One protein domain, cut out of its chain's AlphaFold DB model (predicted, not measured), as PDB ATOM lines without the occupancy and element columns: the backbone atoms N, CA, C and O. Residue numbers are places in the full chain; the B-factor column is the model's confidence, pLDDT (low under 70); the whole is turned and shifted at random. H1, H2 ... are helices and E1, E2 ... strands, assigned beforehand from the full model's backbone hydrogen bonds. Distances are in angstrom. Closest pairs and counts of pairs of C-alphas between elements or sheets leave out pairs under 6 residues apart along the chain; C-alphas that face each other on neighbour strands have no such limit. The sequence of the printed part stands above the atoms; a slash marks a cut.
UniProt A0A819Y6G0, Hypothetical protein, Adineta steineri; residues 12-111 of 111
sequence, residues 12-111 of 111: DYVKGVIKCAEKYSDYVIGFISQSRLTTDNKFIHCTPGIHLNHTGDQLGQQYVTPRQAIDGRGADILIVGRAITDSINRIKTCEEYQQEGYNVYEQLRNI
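What this domain is: This is residues 12 to 111 of the 111 residues of the protein "Hypothetical protein" of Adineta steineri (UniProt A0A819Y6G0). A small, narrow sheet of three short parallel strands forms the middle, with helix H1 at its E1 edge and the long helix H4 beyond its E3 edge, where the short helix H2 packs on H4. The short helix H3 makes a corner with the first residues of H4, and residues 86 to 91, in and after the link between them, stick out at that end, far from H1. The printed part has 100 residues with four named helices and three named strands, in the order H1, E1, E2, H2, E3, H3, H4; the sheet runs E1, E2, E3, all parallel, and the class is mixed, helices and strands. It is only just compact, close to loose, with a radius of gyration of the C-alphas of 14.7 A and spans of 44 by 38 by 23 A.

Where its parts are: H1 covers residues 12 to 23, 16.3 A from first to last C-alpha, and begins at C-alpha 12 (-13.462, 23.911, 55.739). E1 is residues 30 to 32 and E2 residues 44 to 48, 13.1 A long, beginning at C-alpha 44 (0.963, 15.476, 43.952). H2 is residues 66 to 70, E3 residues 77 to 79 and H3 residues 82 to 85. H4, residues 90 to 109, is 28.4 A long and ends at C-alpha 109 (5.365, 23.056, 30.311).

How they stand to each other: H1 only grazes the sheet, with its residues 17 to 22; the C-alphas of Ala 21 and Gly 30, the closest of H1 and E1, are 7.2 A apart. H1 is apart from H2, H3 and H4. The pairing of E2 is staggered: its residues 44 to 46 pair with E1, and its residues 46 to 48 with E3. E1 and E2 are parallel at 11 degrees, with N 31 and O 44 within hydrogen-bond range at 2.8 A. E2 and E3 are parallel at 25 degrees, with N 47 and O 77 at 2.8 A and N 79 and O 47 at 2.9 A. E2, H2 and E3 form a strand-helix-strand unit, two parallel neighbour strands with a helix between them along the chain, and its crossover is right-handed. H2 only grazes the sheet, with its residues 66 to 70. H4 touches H2 with residues 97 to 105 alone; the closest C-alphas, of Pro 66 and Gly 101, are 5.1 A apart. H4 only grazes the sheet, with its residues 97 to 102. H3, not on the sheet, touches H4 only at the corner, where the C-alphas of Ile 84 and Arg 90 are 5.3 A apart. Every O i to N i+4 pair is within hydrogen-bond range in H1 and H2, and 15 of 16 are in H4; H3 is too short for such a pair.

The domain as a whole: The C-alphas farthest apart, of Lys 23 and Ile 88, are 44.2 A apart. The links E1 to E2, with 11 residues, and E2 to H2, with 17, are long; the C-alphas of the latter, residues 49 to 65, lie 7 to 21 A from the mean of all C-alphas. The printed part has no cut and ends at the chain's last residue, Ile 111, the one printed residue with pLDDT under 70; the mean of the printed part is 96.4.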
ATOM      1  N   ASP A  12     -14.063  24.296  54.459       96.56
ATOM      2  CA  ASP A  12     -13.462  23.911  55.739       96.56
ATOM      3  C   ASP A  12     -12.903  22.487  55.702       96.56
ATOM      4  O   ASP A  12     -11.825  22.224  56.242       96.56
ATOM      5  N   TYR A  13     -13.591  21.576  55.005       97.12
ATOM      6  CA  TYR A  13     -13.097  20.217  54.785       97.12
ATOM      7  C   TYR A  13     -11.791  20.250  53.984       97.12
ATOM      8  O   TYR A  13     -10.799  19.639  54.380       97.12
ATOM      9  N   VAL A  14     -11.767  21.009  52.882       96.81
ATOM     10  CA  VAL A  14     -10.581  21.149  52.025       96.81
ATOM     11  C   VAL A  14      -9.412  21.762  52.800       96.81
ATOM     12  O   VAL A  14      -8.314  21.205  52.784       96.81
ATOM     13  N   LYS A  15      -9.641  22.847  53.552       97.56
ATOM     14  CA  LYS A  15      -8.620  23.470  54.412       97.56
ATOM     15  C   LYS A  15      -8.074  22.498  55.456       97.56
ATOM     16  O   LYS A  15      -6.870  22.475  55.695       97.56
ATOM     17  N   GLY A  16      -8.940  21.697  56.078       98.00
ATOM     18  CA  GLY A  16      -8.533  20.675  57.039       98.00
ATOM     19  C   GLY A  16      -7.627  19.611  56.415       98.00
ATOM     20  O   GLY A  16      -6.602  19.259  56.998       98.00
ATOM     21  N   VAL A  17      -7.963  19.148  55.208       97.50
ATOM     22  CA  VAL A  17      -7.161  18.166  54.460       97.50
ATOM     23  C   VAL A  17      -5.792  18.731  54.075       97.50
ATOM     24  O   VAL A  17      -4.790  18.051  54.284       97.50
ATOM     25  N   ILE A  18      -5.727  19.976  53.587       98.19
ATOM     26  CA  ILE A  18      -4.455  20.636  53.246       98.19
ATOM     27  C   ILE A  18      -3.567  20.760  54.491       98.19
ATOM     28  O   ILE A  18      -2.424  20.308  54.469       98.19
ATOM     29  N   LYS A  19      -4.110  21.258  55.611       98.31
ATOM     30  CA  LYS A  19      -3.371  21.366  56.884       98.31
ATOM     31  C   LYS A  19      -2.854  20.017  57.382       98.31
ATOM     32  O   LYS A  19      -1.768  19.941  57.949       98.31
ATOM     33  N   CYS A  20      -3.636  18.952  57.203       98.12
ATOM     34  CA  CYS A  20      -3.222  17.600  57.566       98.12
ATOM     35  C   CYS A  20      -2.026  17.144  56.718       98.12
ATOM     36  O   CYS A  20      -1.030  16.682  57.270       98.12
ATOM     37  N   ALA A  21      -2.091  17.339  55.398       98.31
ATOM     38  CA  ALA A  21      -0.995  16.999  54.495       98.31
ATOM     39  C   ALA A  21       0.278  17.799  54.805       98.31
ATOM     40  O   ALA A  21       1.361  17.229  54.861       98.31
ATOM     41  N   GLU A  22       0.159  19.101  55.077       98.00
ATOM     42  CA  GLU A  22       1.285  19.955  55.476       98.00
ATOM     43  C   GLU A  22       1.946  19.473  56.767       98.00
ATOM     44  O   GLU A  22       3.173  19.355  56.826       98.00
ATOM     45  N   LYS A  23       1.133  19.151  57.781       98.38
ATOM     46  CA  LYS A  23       1.601  18.682  59.087       98.38
ATOM     47  C   LYS A  23       2.366  17.360  59.008       98.38
ATOM     48  O   LYS A  23       3.308  17.180  59.771       98.38
ATOM     49  N   TYR A  24       1.954  16.456  58.125       98.19
ATOM     50  CA  TYR A  24       2.537  15.118  57.978       98.19
ATOM     51  C   TYR A  24       3.226  14.957  56.619       98.19
ATOM     52  O   TYR A  24       3.087  13.928  55.963       98.19
ATOM     53  N   SER A  25       3.923  15.997  56.157       97.00
ATOM     54  CA  SER A  25       4.520  16.055  54.812       97.00
ATOM     55  C   SER A  25       5.751  15.158  54.624       97.00
ATOM     56  O   SER A  25       6.224  14.989  53.504       97.00
ATOM     57  N   ASP A  26       6.244  14.547  55.696       97.50
ATOM     58  CA  ASP A  26       7.229  13.463  55.684       97.50
ATOM     59  C   ASP A  26       6.625  12.105  55.277       97.50
ATOM     60  O   ASP A  26       7.360  11.184  54.925       97.50
ATOM     61  N   TYR A  27       5.293  11.986  55.298       98.00
ATOM     62  CA  TYR A  27       4.562  10.763  54.957       98.00
ATOM     63  C   TYR A  27       3.505  10.973  53.861       98.00
ATOM     64  O   TYR A  27       3.345  10.147  52.962       98.00
ATOM     65  N   VAL A  28       2.763  12.078  53.919       98.31
ATOM     66  CA  VAL A  28       1.719  12.425  52.952       98.31
ATOM     67  C   VAL A  28       2.354  13.055  51.719       98.31
ATOM     68  O   VAL A  28       2.917  14.142  51.787       98.31
ATOM     69  N   ILE A  29       2.199  12.395  50.571       98.12
ATOM     70  CA  ILE A  29       2.798  12.829  49.298       98.12
ATOM     71  C   ILE A  29       1.859  13.667  48.421       98.12
ATOM     72  O   ILE A  29       2.281  14.201  47.398       98.12
ATOM     73  N   GLY A  30       0.569  13.751  48.757       98.38
ATOM     74  CA  GLY A  30      -0.402  14.363  47.859       98.38
ATOM     75  C   GLY A  30      -1.865  14.105  48.195       98.38
ATOM     76  O   GLY A  30      -2.215  13.715  49.310       98.38
ATOM     77  N   PHE A  31      -2.719  14.319  47.198       98.56
ATOM     78  CA  PHE A  31      -4.169  14.330  47.325       98.56
ATOM     79  C   PHE A  31      -4.848  13.490  46.247       98.56
ATOM     80  O   PHE A  31      -4.421  13.450  45.095       98.56
ATOM     81  N   ILE A  32      -5.984  12.902  46.620       98.38
ATOM     82  CA  ILE A  32      -7.003  12.470  45.665       98.38
ATOM     83  C   ILE A  32      -8.035  13.593  45.553       98.38
ATOM     84  O   ILE A  32      -8.796  13.840  46.493       98.38
ATOM     85  N   SER A  33      -8.082  14.286  44.420       97.88
ATOM     86  CA  SER A  33      -8.938  15.465  44.248       97.88
ATOM     87  C   SER A  33      -9.435  15.610  42.811       97.88
ATOM     88  O   SER A  33      -8.901  14.999  41.903       97.88
ATOM     89  N   GLN A  34     -10.509  16.381  42.600       96.88
ATOM     90  CA  GLN A  34     -11.002  16.695  41.246       96.88
ATOM     91  C   GLN A  34     -10.401  17.988  40.671       96.88
ATOM     92  O   GLN A  34     -10.653  18.293  39.510       96.88
ATOM     93  N   SER A  35      -9.649  18.729  41.490       96.81
ATOM     94  CA  SER A  35      -8.911  19.948  41.151       96.81
ATOM     95  C   SER A  35      -7.719  20.103  42.098       96.81
ATOM     96  O   SER A  35      -7.704  19.508  43.183       96.81
ATOM     97  N   ARG A  36      -6.742  20.926  41.716       97.44
ATOM     98  CA  ARG A  36      -5.622  21.342  42.561       97.44
ATOM     99  C   ARG A  36      -6.133  21.984  43.851       97.44
ATOM    100  O   ARG A  36      -7.003  22.849  43.809       97.44
ATOM    101  N   LEU A  37      -5.604  21.535  44.988       97.50
ATOM    102  CA  LEU A  37      -6.001  22.017  46.315       97.50
ATOM    103  C   LEU A  37      -5.004  23.034  46.880       97.50
ATOM    104  O   LEU A  37      -5.391  23.904  47.652       97.50
ATOM    105  N   THR A  38      -3.734  22.936  46.490       97.19
ATOM    106  CA  THR A  38      -2.656  23.818  46.947       97.19
ATOM    107  C   THR A  38      -1.666  24.112  45.821       97.19
ATOM    108  O   THR A  38      -1.514  23.326  44.882       97.19
ATOM    109  N   THR A  39      -0.997  25.259  45.909       95.69
ATOM    110  CA  THR A  39       0.094  25.667  45.011       95.69
ATOM    111  C   THR A  39       1.466  25.191  45.489       95.69
ATOM    112  O   THR A  39       2.459  25.430  44.808       95.69
ATOM    113  N   ASP A  40       1.545  24.520  46.644       96.75
ATOM    114  CA  ASP A  40       2.785  23.901  47.108       96.75
ATOM    115  C   ASP A  40       3.141  22.693  46.223       96.75
ATOM    116  O   ASP A  40       2.466  21.661  46.237       96.75
ATOM    117  N   ASN A  41       4.221  22.835  45.454       94.31
ATOM    118  CA  ASN A  41       4.657  21.867  44.448       94.31
ATOM    119  C   ASN A  41       5.212  20.557  45.030       94.31
ATOM    120  O   ASN A  41       5.526  19.650  44.262       94.31
ATOM    121  N   LYS A  42       5.340  20.424  46.357       96.69
ATOM    122  CA  LYS A  42       5.735  19.149  46.976       96.69
ATOM    123  C   LYS A  42       4.616  18.103  46.980       96.69
ATOM    124  O   LYS A  42       4.903  16.923  47.160       96.69
ATOM    125  N   PHE A  43       3.360  18.524  46.814       98.44
ATOM    126  CA  PHE A  43       2.203  17.634  46.856       98.44
ATOM    127  C   PHE A  43       1.674  17.305  45.462       98.44
ATOM    128  O   PHE A  43       1.335  18.193  44.680       98.44
ATOM    129  N   ILE A  44       1.519  16.010  45.199       98.38
ATOM    130  CA  ILE A  44       0.963  15.476  43.952       98.38
ATOM    131  C   ILE A  44      -0.572  15.481  44.014       98.38
ATOM    132  O   ILE A  44      -1.164  15.120  45.029       98.38
ATOM    133  N   HIS A  45      -1.239  15.826  42.919       98.62
ATOM    134  CA  HIS A  45      -2.690  15.754  42.768       98.62
ATOM    135  C   HIS A  45      -3.064  14.640  41.790       98.62
ATOM    136  O   HIS A  45      -2.859  14.757  40.578       98.62
ATOM    137  N   CYS A  46      -3.645  13.562  42.313       98.69
ATOM    138  CA  CYS A  46      -4.152  12.455  41.514       98.69
ATOM    139  C   CYS A  46      -5.672  12.580  41.341       98.69
ATOM    140  O   CYS A  46      -6.423  12.588  42.322       98.69
ATOM    141  N   THR A  47      -6.131  12.618  40.093       98.62
ATOM    142  CA  THR A  47      -7.516  12.942  39.748       98.62
ATOM    143  C   THR A  47      -8.270  11.719  39.233       98.62
ATOM    144  O   THR A  47      -7.993  11.258  38.123       98.62
ATOM    145  N   PRO A  48      -9.226  11.166  40.006       98.31
ATOM    146  CA  PRO A  48     -10.113  10.098  39.560       98.31
ATOM    147  C   PRO A  48     -11.345  10.643  38.848       98.31
ATOM    148  O   PRO A  48     -11.673  11.820  38.929       98.31
ATOM    149  N   GLY A  49     -12.093   9.754  38.201       97.62
ATOM    150  CA  GLY A  49     -13.246  10.176  37.413       97.62
ATOM    151  C   GLY A  49     -12.813  10.793  36.095       97.62
ATOM    152  O   GLY A  49     -13.293  11.853  35.710       97.62
ATOM    153  N   ILE A  50     -11.931  10.091  35.392       98.38
ATOM    154  CA  ILE A  50     -11.464  10.473  34.067       98.38
ATOM    155  C   ILE A  50     -12.187   9.645  33.008       98.38
ATOM    156  O   ILE A  50     -12.245   8.416  33.108       98.38
ATOM    157  N   HIS A  51     -12.728  10.318  31.997       97.88
ATOM    158  CA  HIS A  51     -13.290   9.684  30.810       97.88
ATOM    159  C   HIS A  51     -13.258  10.658  29.621       97.88
ATOM    160  O   HIS A  51     -13.581  11.829  29.776       97.88
ATOM    161  N   LEU A  52     -12.913  10.178  28.420       95.69
ATOM    162  CA  LEU A  52     -12.914  10.992  27.195       95.69
ATOM    163  C   LEU A  52     -14.326  11.398  26.744       95.69
ATOM    164  O   LEU A  52     -14.581  12.569  26.492       95.69
ATOM    165  N   ASN A  53     -15.246  10.430  26.672       93.44
ATOM    166  CA  ASN A  53     -16.532  10.608  25.983       93.44
ATOM    167  C   ASN A  53     -17.768  10.654  26.893       93.44
ATOM    168  O   ASN A  53     -18.870  10.902  26.412       93.44
ATOM    169  N   HIS A  54     -17.621  10.387  28.190       93.31
ATOM    170  CA  HIS A  54     -18.746  10.348  29.125       93.31
ATOM    171  C   HIS A  54     -18.578  11.413  30.201       93.31
ATOM    172  O   HIS A  54     -17.462  11.724  30.599       93.31
ATOM    173  N   THR A  55     -19.697  11.937  30.696       92.50
ATOM    174  CA  THR A  55     -19.743  12.969  31.748       92.50
ATOM    175  C   THR A  55     -20.156  12.416  33.115       92.50
ATOM    176  O   THR A  55     -19.958  13.077  34.133       92.50
ATOM    177  N   GLY A  56     -20.678  11.187  33.171       93.50
ATOM    178  CA  GLY A  56     -20.970  10.478  34.414       93.50
ATOM    179  C   GLY A  56     -21.521   9.067  34.199       93.50
ATOM    180  O   GLY A  56     -21.548   8.575  33.071       93.50
ATOM    181  N   ASP A  57     -21.959   8.423  35.282       91.38
ATOM    182  CA  ASP A  57     -22.684   7.146  35.259       91.38
ATOM    183  C   ASP A  57     -24.039   7.219  35.997       91.38
ATOM    184  O   ASP A  57     -24.427   8.259  36.534       91.38
ATOM    185  N   GLN A  58     -24.769   6.099  36.031       92.69
ATOM    186  CA  GLN A  58     -26.073   6.007  36.703       92.69
ATOM    187  C   GLN A  58     -25.982   5.925  38.240       92.69
ATOM    188  O   GLN A  58     -27.003   6.024  38.914       92.69
ATOM    189  N   LEU A  59     -24.782   5.762  38.804       93.69
ATOM    190  CA  LEU A  59     -24.524   5.618  40.242       93.69
ATOM    191  C   LEU A  59     -23.858   6.866  40.847       93.69
ATOM    192  O   LEU A  59     -23.384   6.843  41.980       93.69
ATOM    193  N   GLY A  60     -23.856   7.979  40.110       91.88
ATOM    194  CA  GLY A  60     -23.395   9.274  40.592       91.88
ATOM    195  C   GLY A  60     -21.911   9.551  40.373       91.88
ATOM    196  O   GLY A  60     -21.435  10.576  40.851       91.88
ATOM    197  N   GLN A  61     -21.168   8.722  39.641       95.50
ATOM    198  CA  GLN A  61     -19.837   9.107  39.178       95.50
ATOM    199  C   GLN A  61     -19.952  10.304  38.230       95.50
ATOM    200  O   GLN A  61     -20.795  10.311  37.336       95.50
ATOM    201  N   GLN A  62     -19.076  11.292  38.395       95.56
ATOM    202  CA  GLN A  62     -18.907  12.398  37.458       95.56
ATOM    203  C   GLN A  62     -17.536  12.283  36.798       95.56
ATOM    204  O   GLN A  62     -16.548  11.940  37.455       95.56
ATOM    205  N   TYR A  63     -17.493  12.542  35.498       97.12
ATOM    206  CA  TYR A  63     -16.289  12.418  34.696       97.12
ATOM    207  C   TYR A  63     -15.812  13.766  34.165       97.12
ATOM    208  O   TYR A  63     -16.610  14.663  33.890       97.12
ATOM    209  N   VAL A  64     -14.498  13.875  34.005       97.50
ATOM    210  CA  VAL A  64     -13.819  14.947  33.276       97.50
ATOM    211  C   VAL A  64     -12.887  14.344  32.238       97.50
ATOM    212  O   VAL A  64     -12.418  13.214  32.393       97.50
ATOM    213  N   THR A  65     -12.595  15.100  31.187       97.94
ATOM    214  CA  THR A  65     -11.625  14.654  30.185       97.94
ATOM    215  C   THR A  65     -10.191  14.765  30.720       97.94
ATOM    216  O   THR A  65      -9.936  15.598  31.596       97.94
ATOM    217  N   PRO A  66      -9.229  13.982  30.189       97.94
ATOM    218  CA  PRO A  66      -7.802  14.148  30.482       97.94
ATOM    219  C   PRO A  66      -7.331  15.601  30.358       97.94
ATOM    220  O   PRO A  66      -6.710  16.128  31.280       97.94
ATOM    221  N   ARG A  67      -7.727  16.281  29.269       97.19
ATOM    222  CA  ARG A  67      -7.428  17.701  29.059       97.19
ATOM    223  C   ARG A  67      -7.968  18.574  30.182       97.19
ATOM    224  O   ARG A  67      -7.189  19.309  30.753       97.19
ATOM    225  N   GLN A  68      -9.251  18.474  30.532       97.44
ATOM    226  CA  GLN A  68      -9.842  19.293  31.602       97.44
ATOM    227  C   GLN A  68      -9.245  19.009  32.984       97.44
ATOM    228  O   GLN A  68      -9.253  19.881  33.850       97.44
ATOM    229  N   ALA A  69      -8.810  17.775  33.238       98.12
ATOM    230  CA  ALA A  69      -8.187  17.411  34.502       98.12
ATOM    231  C   ALA A  69      -6.815  18.078  34.654       98.12
ATOM    232  O   ALA A  69      -6.527  18.638  35.709       98.12
ATOM    233  N   ILE A  70      -5.989  18.043  33.609       97.69
ATOM    234  CA  ILE A  70      -4.642  18.628  33.627       97.69
ATOM    235  C   ILE A  70      -4.726  20.144  33.428       97.69
ATOM    236  O   ILE A  70      -4.341  20.913  34.306       97.69
ATOM    237  N   ASP A  71      -5.305  20.572  32.310       96.12
ATOM    238  CA  ASP A  71      -5.503  21.967  31.930       96.12
ATOM    239  C   ASP A  71      -6.838  22.495  32.481       96.12
ATOM    240  O   ASP A  71      -7.922  21.983  32.191       96.12
ATOM    241  N   GLY A  72      -6.751  23.509  33.338       93.94
ATOM    242  CA  GLY A  72      -7.884  24.130  34.027       93.94
ATOM    243  C   GLY A  72      -8.178  23.573  35.424       93.94
ATOM    244  O   GLY A  72      -8.685  24.314  36.266       93.94
ATOM    245  N   ARG A  73      -7.836  22.310  35.716       97.12
ATOM    246  CA  ARG A  73      -7.990  21.726  37.068       97.12
ATOM    247  C   ARG A  73      -6.678  21.340  37.743       97.12
ATOM    248  O   ARG A  73      -6.686  21.135  38.955       97.12
ATOM    249  N   GLY A  74      -5.561  21.324  37.019       97.12
ATOM    250  CA  GLY A  74      -4.217  21.234  37.587       97.12
ATOM    251  C   GLY A  74      -3.847  19.867  38.159       97.12
ATOM    252  O   GLY A  74      -3.069  19.826  39.111       97.12
ATOM    253  N   ALA A  75      -4.416  18.782  37.628       98.06
ATOM    254  CA  ALA A  75      -4.029  17.415  37.964       98.06
ATOM    255  C   ALA A  75      -2.586  17.123  37.538       98.06
ATOM    256  O   ALA A  75      -2.175  17.507  36.445       98.06
ATOM    257  N   ASP A  76      -1.868  16.371  38.369       97.81
ATOM    258  CA  ASP A  76      -0.543  15.845  38.035       97.81
ATOM    259  C   ASP A  76      -0.657  14.407  37.492       97.81
ATOM    260  O   ASP A  76       0.063  14.014  36.577       97.81
ATOM    261  N   ILE A  77      -1.593  13.615  38.032       98.44
ATOM    262  CA  ILE A  77      -1.812  12.209  37.660       98.44
ATOM    263  C   ILE A  77      -3.292  11.965  37.360       98.44
ATOM    264  O   ILE A  77      -4.174  12.381  38.111       98.44
ATOM    265  N   LEU A  78      -3.573  11.227  36.287       98.62
ATOM    266  CA  LEU A  78      -4.916  10.768  35.934       98.62
ATOM    267  C   LEU A  78      -5.167   9.364  36.496       98.62
ATOM    268  O   LEU A  78      -4.371   8.456  36.274       98.62
ATOM    269  N   ILE A  79      -6.298   9.164  37.176       98.56
ATOM    270  CA  ILE A  79      -6.755   7.839  37.619       98.56
ATOM    271  C   ILE A  79      -7.938   7.418  36.740       98.56
ATOM    272  O   ILE A  79      -9.066   7.900  36.894       98.56
ATOM    273  N   VAL A  80      -7.672   6.497  35.813       98.31
ATOM    274  CA  VAL A  80      -8.637   6.009  34.818       98.31
ATOM    275  C   VAL A  80      -9.033   4.566  35.139       98.31
ATOM    276  O   VAL A  80      -8.177   3.704  35.299       98.31
ATOM    277  N   GLY A  81     -10.339   4.305  35.246       97.44
ATOM    278  CA  GLY A  81     -10.891   2.979  35.558       97.44
ATOM    279  C   GLY A  81     -11.629   2.364  34.370       97.44
ATOM    280  O   GLY A  81     -11.010   1.975  33.381       97.44
ATOM    281  N   ARG A  82     -12.966   2.332  34.461       96.50
ATOM    282  CA  ARG A  82     -13.894   1.709  33.491       96.50
ATOM    283  C   ARG A  82     -13.607   2.025  32.032       96.50
ATOM    284  O   ARG A  82     -13.699   1.138  31.194       96.50
ATOM    285  N   ALA A  83     -13.187   3.253  31.738       96.81
ATOM    286  CA  ALA A  83     -12.859   3.638  30.375       96.81
ATOM    287  C   ALA A  83     -11.776   2.740  29.742       96.81
ATOM    288  O   ALA A  83     -11.854   2.456  28.553       96.81
ATOM    289  N   ILE A  84     -10.808   2.261  30.536       98.25
ATOM    290  CA  ILE A  84      -9.782   1.302  30.105       98.25
ATOM    291  C   ILE A  84     -10.253  -0.132  30.355       98.25
ATOM    292  O   ILE A  84     -10.180  -0.956  29.445       98.25
ATOM    293  N   THR A  85     -10.731  -0.465  31.559       98.00
ATOM    294  CA  THR A  85     -11.009  -1.868  31.933       98.00
ATOM    295  C   THR A  85     -12.126  -2.507  31.115       98.00
ATOM    296  O   THR A  85     -12.067  -3.711  30.849       98.00
ATOM    297  N   ASP A  86     -13.095  -1.705  30.677       97.00
ATOM    298  CA  ASP A  86     -14.275  -2.166  29.941       97.00
ATOM    299  C   ASP A  86     -14.083  -2.016  28.420       97.00
ATOM    300  O   ASP A  86     -14.955  -2.386  27.635       97.00
ATOM    301  N   SER A  87     -12.931  -1.490  27.986       97.75
ATOM    302  CA  SER A  87     -12.598  -1.358  26.569       97.75
ATOM    303  C   SER A  87     -12.278  -2.712  25.928       97.75
ATOM    304  O   SER A  87     -11.714  -3.615  26.553       97.75
ATOM    305  N   ILE A  88     -12.590  -2.827  24.633       97.81
ATOM    306  CA  ILE A  88     -12.277  -4.015  23.824       97.81
ATOM    307  C   ILE A  88     -10.756  -4.213  23.717       97.81
ATOM    308  O   ILE A  88     -10.274  -5.342  23.784       97.81
ATOM    309  N   ASN A  89      -9.992  -3.124  23.572       98.19
ATOM    310  CA  ASN A  89      -8.533  -3.150  23.501       98.19
ATOM    311  C   ASN A  89      -7.924  -2.251  24.583       98.19
ATOM    312  O   ASN A  89      -7.625  -1.080  24.353       98.19
ATOM    313  N   ARG A  90      -7.702  -2.843  25.759       98.44
ATOM    314  CA  ARG A  90      -7.216  -2.150  26.961       98.44
ATOM    315  C   ARG A  90      -5.858  -1.487  26.786       98.44
ATOM    316  O   ARG A  90      -5.645  -0.422  27.352       98.44
ATOM    317  N   ILE A  91      -4.955  -2.106  26.025       98.44
ATOM    318  CA  ILE A  91      -3.613  -1.561  25.782       98.44
ATOM    319  C   ILE A  91      -3.739  -0.290  24.951       98.44
ATOM    320  O   ILE A  91      -3.315   0.767  25.405       98.44
ATOM    321  N   LYS A  92      -4.430  -0.376  23.807       98.50
ATOM    322  CA  LYS A  92      -4.653   0.779  22.936       98.50
ATOM    323  C   LYS A  92      -5.372   1.911  23.671       98.50
ATOM    324  O   LYS A  92      -4.963   3.059  23.581       98.50
ATOM    325  N   THR A  93      -6.419   1.599  24.434       98.38
ATOM    326  CA  THR A  93      -7.129   2.628  25.197       98.38
ATOM    327  C   THR A  93      -6.239   3.231  26.288       98.38
ATOM    328  O   THR A  93      -6.254   4.439  26.473       98.38
ATOM    329  N   CYS A  94      -5.408   2.445  26.979       98.38
ATOM    330  CA  CYS A  94      -4.434   2.986  27.933       98.38
ATOM    331  C   CYS A  94      -3.454   3.969  27.263       98.38
ATOM    332  O   CYS A  94      -3.246   5.064  27.785       98.38
ATOM    333  N   GLU A  95      -2.917   3.613  26.092       98.44
ATOM    334  CA  GLU A  95      -2.037   4.478  25.288       98.44
ATOM    335  C   GLU A  95      -2.742   5.780  24.877       98.44
ATOM    336  O   GLU A  95      -2.162   6.857  25.007       98.44
ATOM    337  N   GLU A  96      -4.012   5.711  24.462       98.31
ATOM    338  CA  GLU A  96      -4.823   6.894  24.140       98.31
ATOM    339  C   GLU A  96      -4.945   7.838  25.352       98.31
ATOM    340  O   GLU A  96      -4.678   9.032  25.232       98.31
ATOM    341  N   TYR A  97      -5.281   7.325  26.544       98.38
ATOM    342  CA  TYR A  97      -5.375   8.155  27.757       98.38
ATOM    343  C   TYR A  97      -4.020   8.724  28.192       98.38
ATOM    344  O   TYR A  97      -3.960   9.870  28.648       98.38
ATOM    345  N   GLN A  98      -2.942   7.948  28.052       98.12
ATOM    346  CA  GLN A  98      -1.584   8.419  28.313       98.12
ATOM    347  C   GLN A  98      -1.239   9.584  27.382       98.12
ATOM    348  O   GLN A  98      -0.781  10.620  27.860       98.12
ATOM    349  N   GLN A  99      -1.473   9.433  26.077       98.06
ATOM    350  CA  GLN A  99      -1.141  10.443  25.079       98.06
ATOM    351  C   GLN A  99      -1.982  11.712  25.260       98.06
ATOM    352  O   GLN A  99      -1.429  12.810  25.269       98.06
ATOM    353  N   GLU A 100      -3.290  11.578  25.483       96.94
ATOM    354  CA  GLU A 100      -4.189  12.710  25.743       96.94
ATOM    355  C   GLU A 100      -3.786  13.494  26.997       96.94
ATOM    356  O   GLU A 100      -3.803  14.722  26.991       96.94
ATOM    357  N   GLY A 101      -3.385  12.805  28.069       97.12
ATOM    358  CA  GLY A 101      -2.895  13.466  29.274       97.12
ATOM    359  C   GLY A 101      -1.522  14.114  29.072       97.12
ATOM    360  O   GLY A 101      -1.337  15.309  29.304       97.12
ATOM    361  N   TYR A 102      -0.548  13.335  28.606       97.44
ATOM    362  CA  TYR A 102       0.846  13.768  28.524       97.44
ATOM    363  C   TYR A 102       1.048  14.906  27.516       97.44
ATOM    364  O   TYR A 102       1.773  15.855  27.803       97.44
ATOM    365  N   ASN A 103       0.344  14.883  26.378       97.44
ATOM    366  CA  ASN A 103       0.402  15.973  25.401       97.44
ATOM    367  C   ASN A 103      -0.062  17.309  25.998       97.44
ATOM    368  O   ASN A 103       0.502  18.354  25.678       97.44
ATOM    369  N   VAL A 104      -1.084  17.292  26.859       97.00
ATOM    370  CA  VAL A 104      -1.586  18.502  27.530       97.00
ATOM    371  C   VAL A 104      -0.554  19.013  28.532       97.00
ATOM    372  O   VAL A 104      -0.265  20.206  28.551       97.00
ATOM    373  N   TYR A 105       0.050  18.118  29.315       96.38
ATOM    374  CA  TYR A 105       1.145  18.471  30.219       96.38
ATOM    375  C   TYR A 105       2.327  19.117  29.473       96.38
ATOM    376  O   TYR A 105       2.784  20.191  29.862       96.38
ATOM    377  N   GLU A 106       2.783  18.519  28.369       97.12
ATOM    378  CA  GLU A 106       3.885  19.062  27.562       97.12
ATOM    379  C   GLU A 106       3.540  20.434  26.968       97.12
ATOM    380  O   GLU A 106       4.393  21.319  26.923       97.12
ATOM    381  N   GLN A 107       2.289  20.661  26.554       95.88
ATOM    382  CA  GLN A 107       1.843  21.980  26.097       95.88
ATOM    383  C   GLN A 107       1.951  23.038  27.200       95.88
ATOM    384  O   GLN A 107       2.416  24.138  26.926       95.88
ATOM    385  N   LEU A 108       1.565  22.702  28.435       93.12
ATOM    386  CA  LEU A 108       1.621  23.626  29.572       93.12
ATOM    387  C   LEU A 108       3.048  23.889  30.064       93.12
ATOM    388  O   LEU A 108       3.323  24.966  30.577       93.12
ATOM    389  N   ARG A 109       3.955  22.918  29.917       87.31
ATOM    390  CA  ARG A 109       5.365  23.056  30.311       87.31
ATOM    391  C   ARG A 109       6.158  23.994  29.396       87.31
ATOM    392  O   ARG A 109       7.150  24.569  29.832       87.31
ATOM    393  N   ASN A 110       5.765  24.096  28.130       74.94
ATOM    394  CA  ASN A 110       6.465  24.882  27.110       74.94
ATOM    395  C   ASN A 110       6.014  26.358  27.050       74.94
ATOM    396  O   ASN A 110       6.299  27.040  26.064       74.94
ATOM    397  N   ILE A 111       5.310  26.833  28.081       56.09
ATOM    398  CA  ILE A 111       4.847  28.217  28.270       56.09
ATOM    399  C   ILE A 111       5.584  28.803  29.474       56.09
ATOM    400  O   ILE A 111       6.042  29.961  29.363       56.09
TER     401      ILE A 111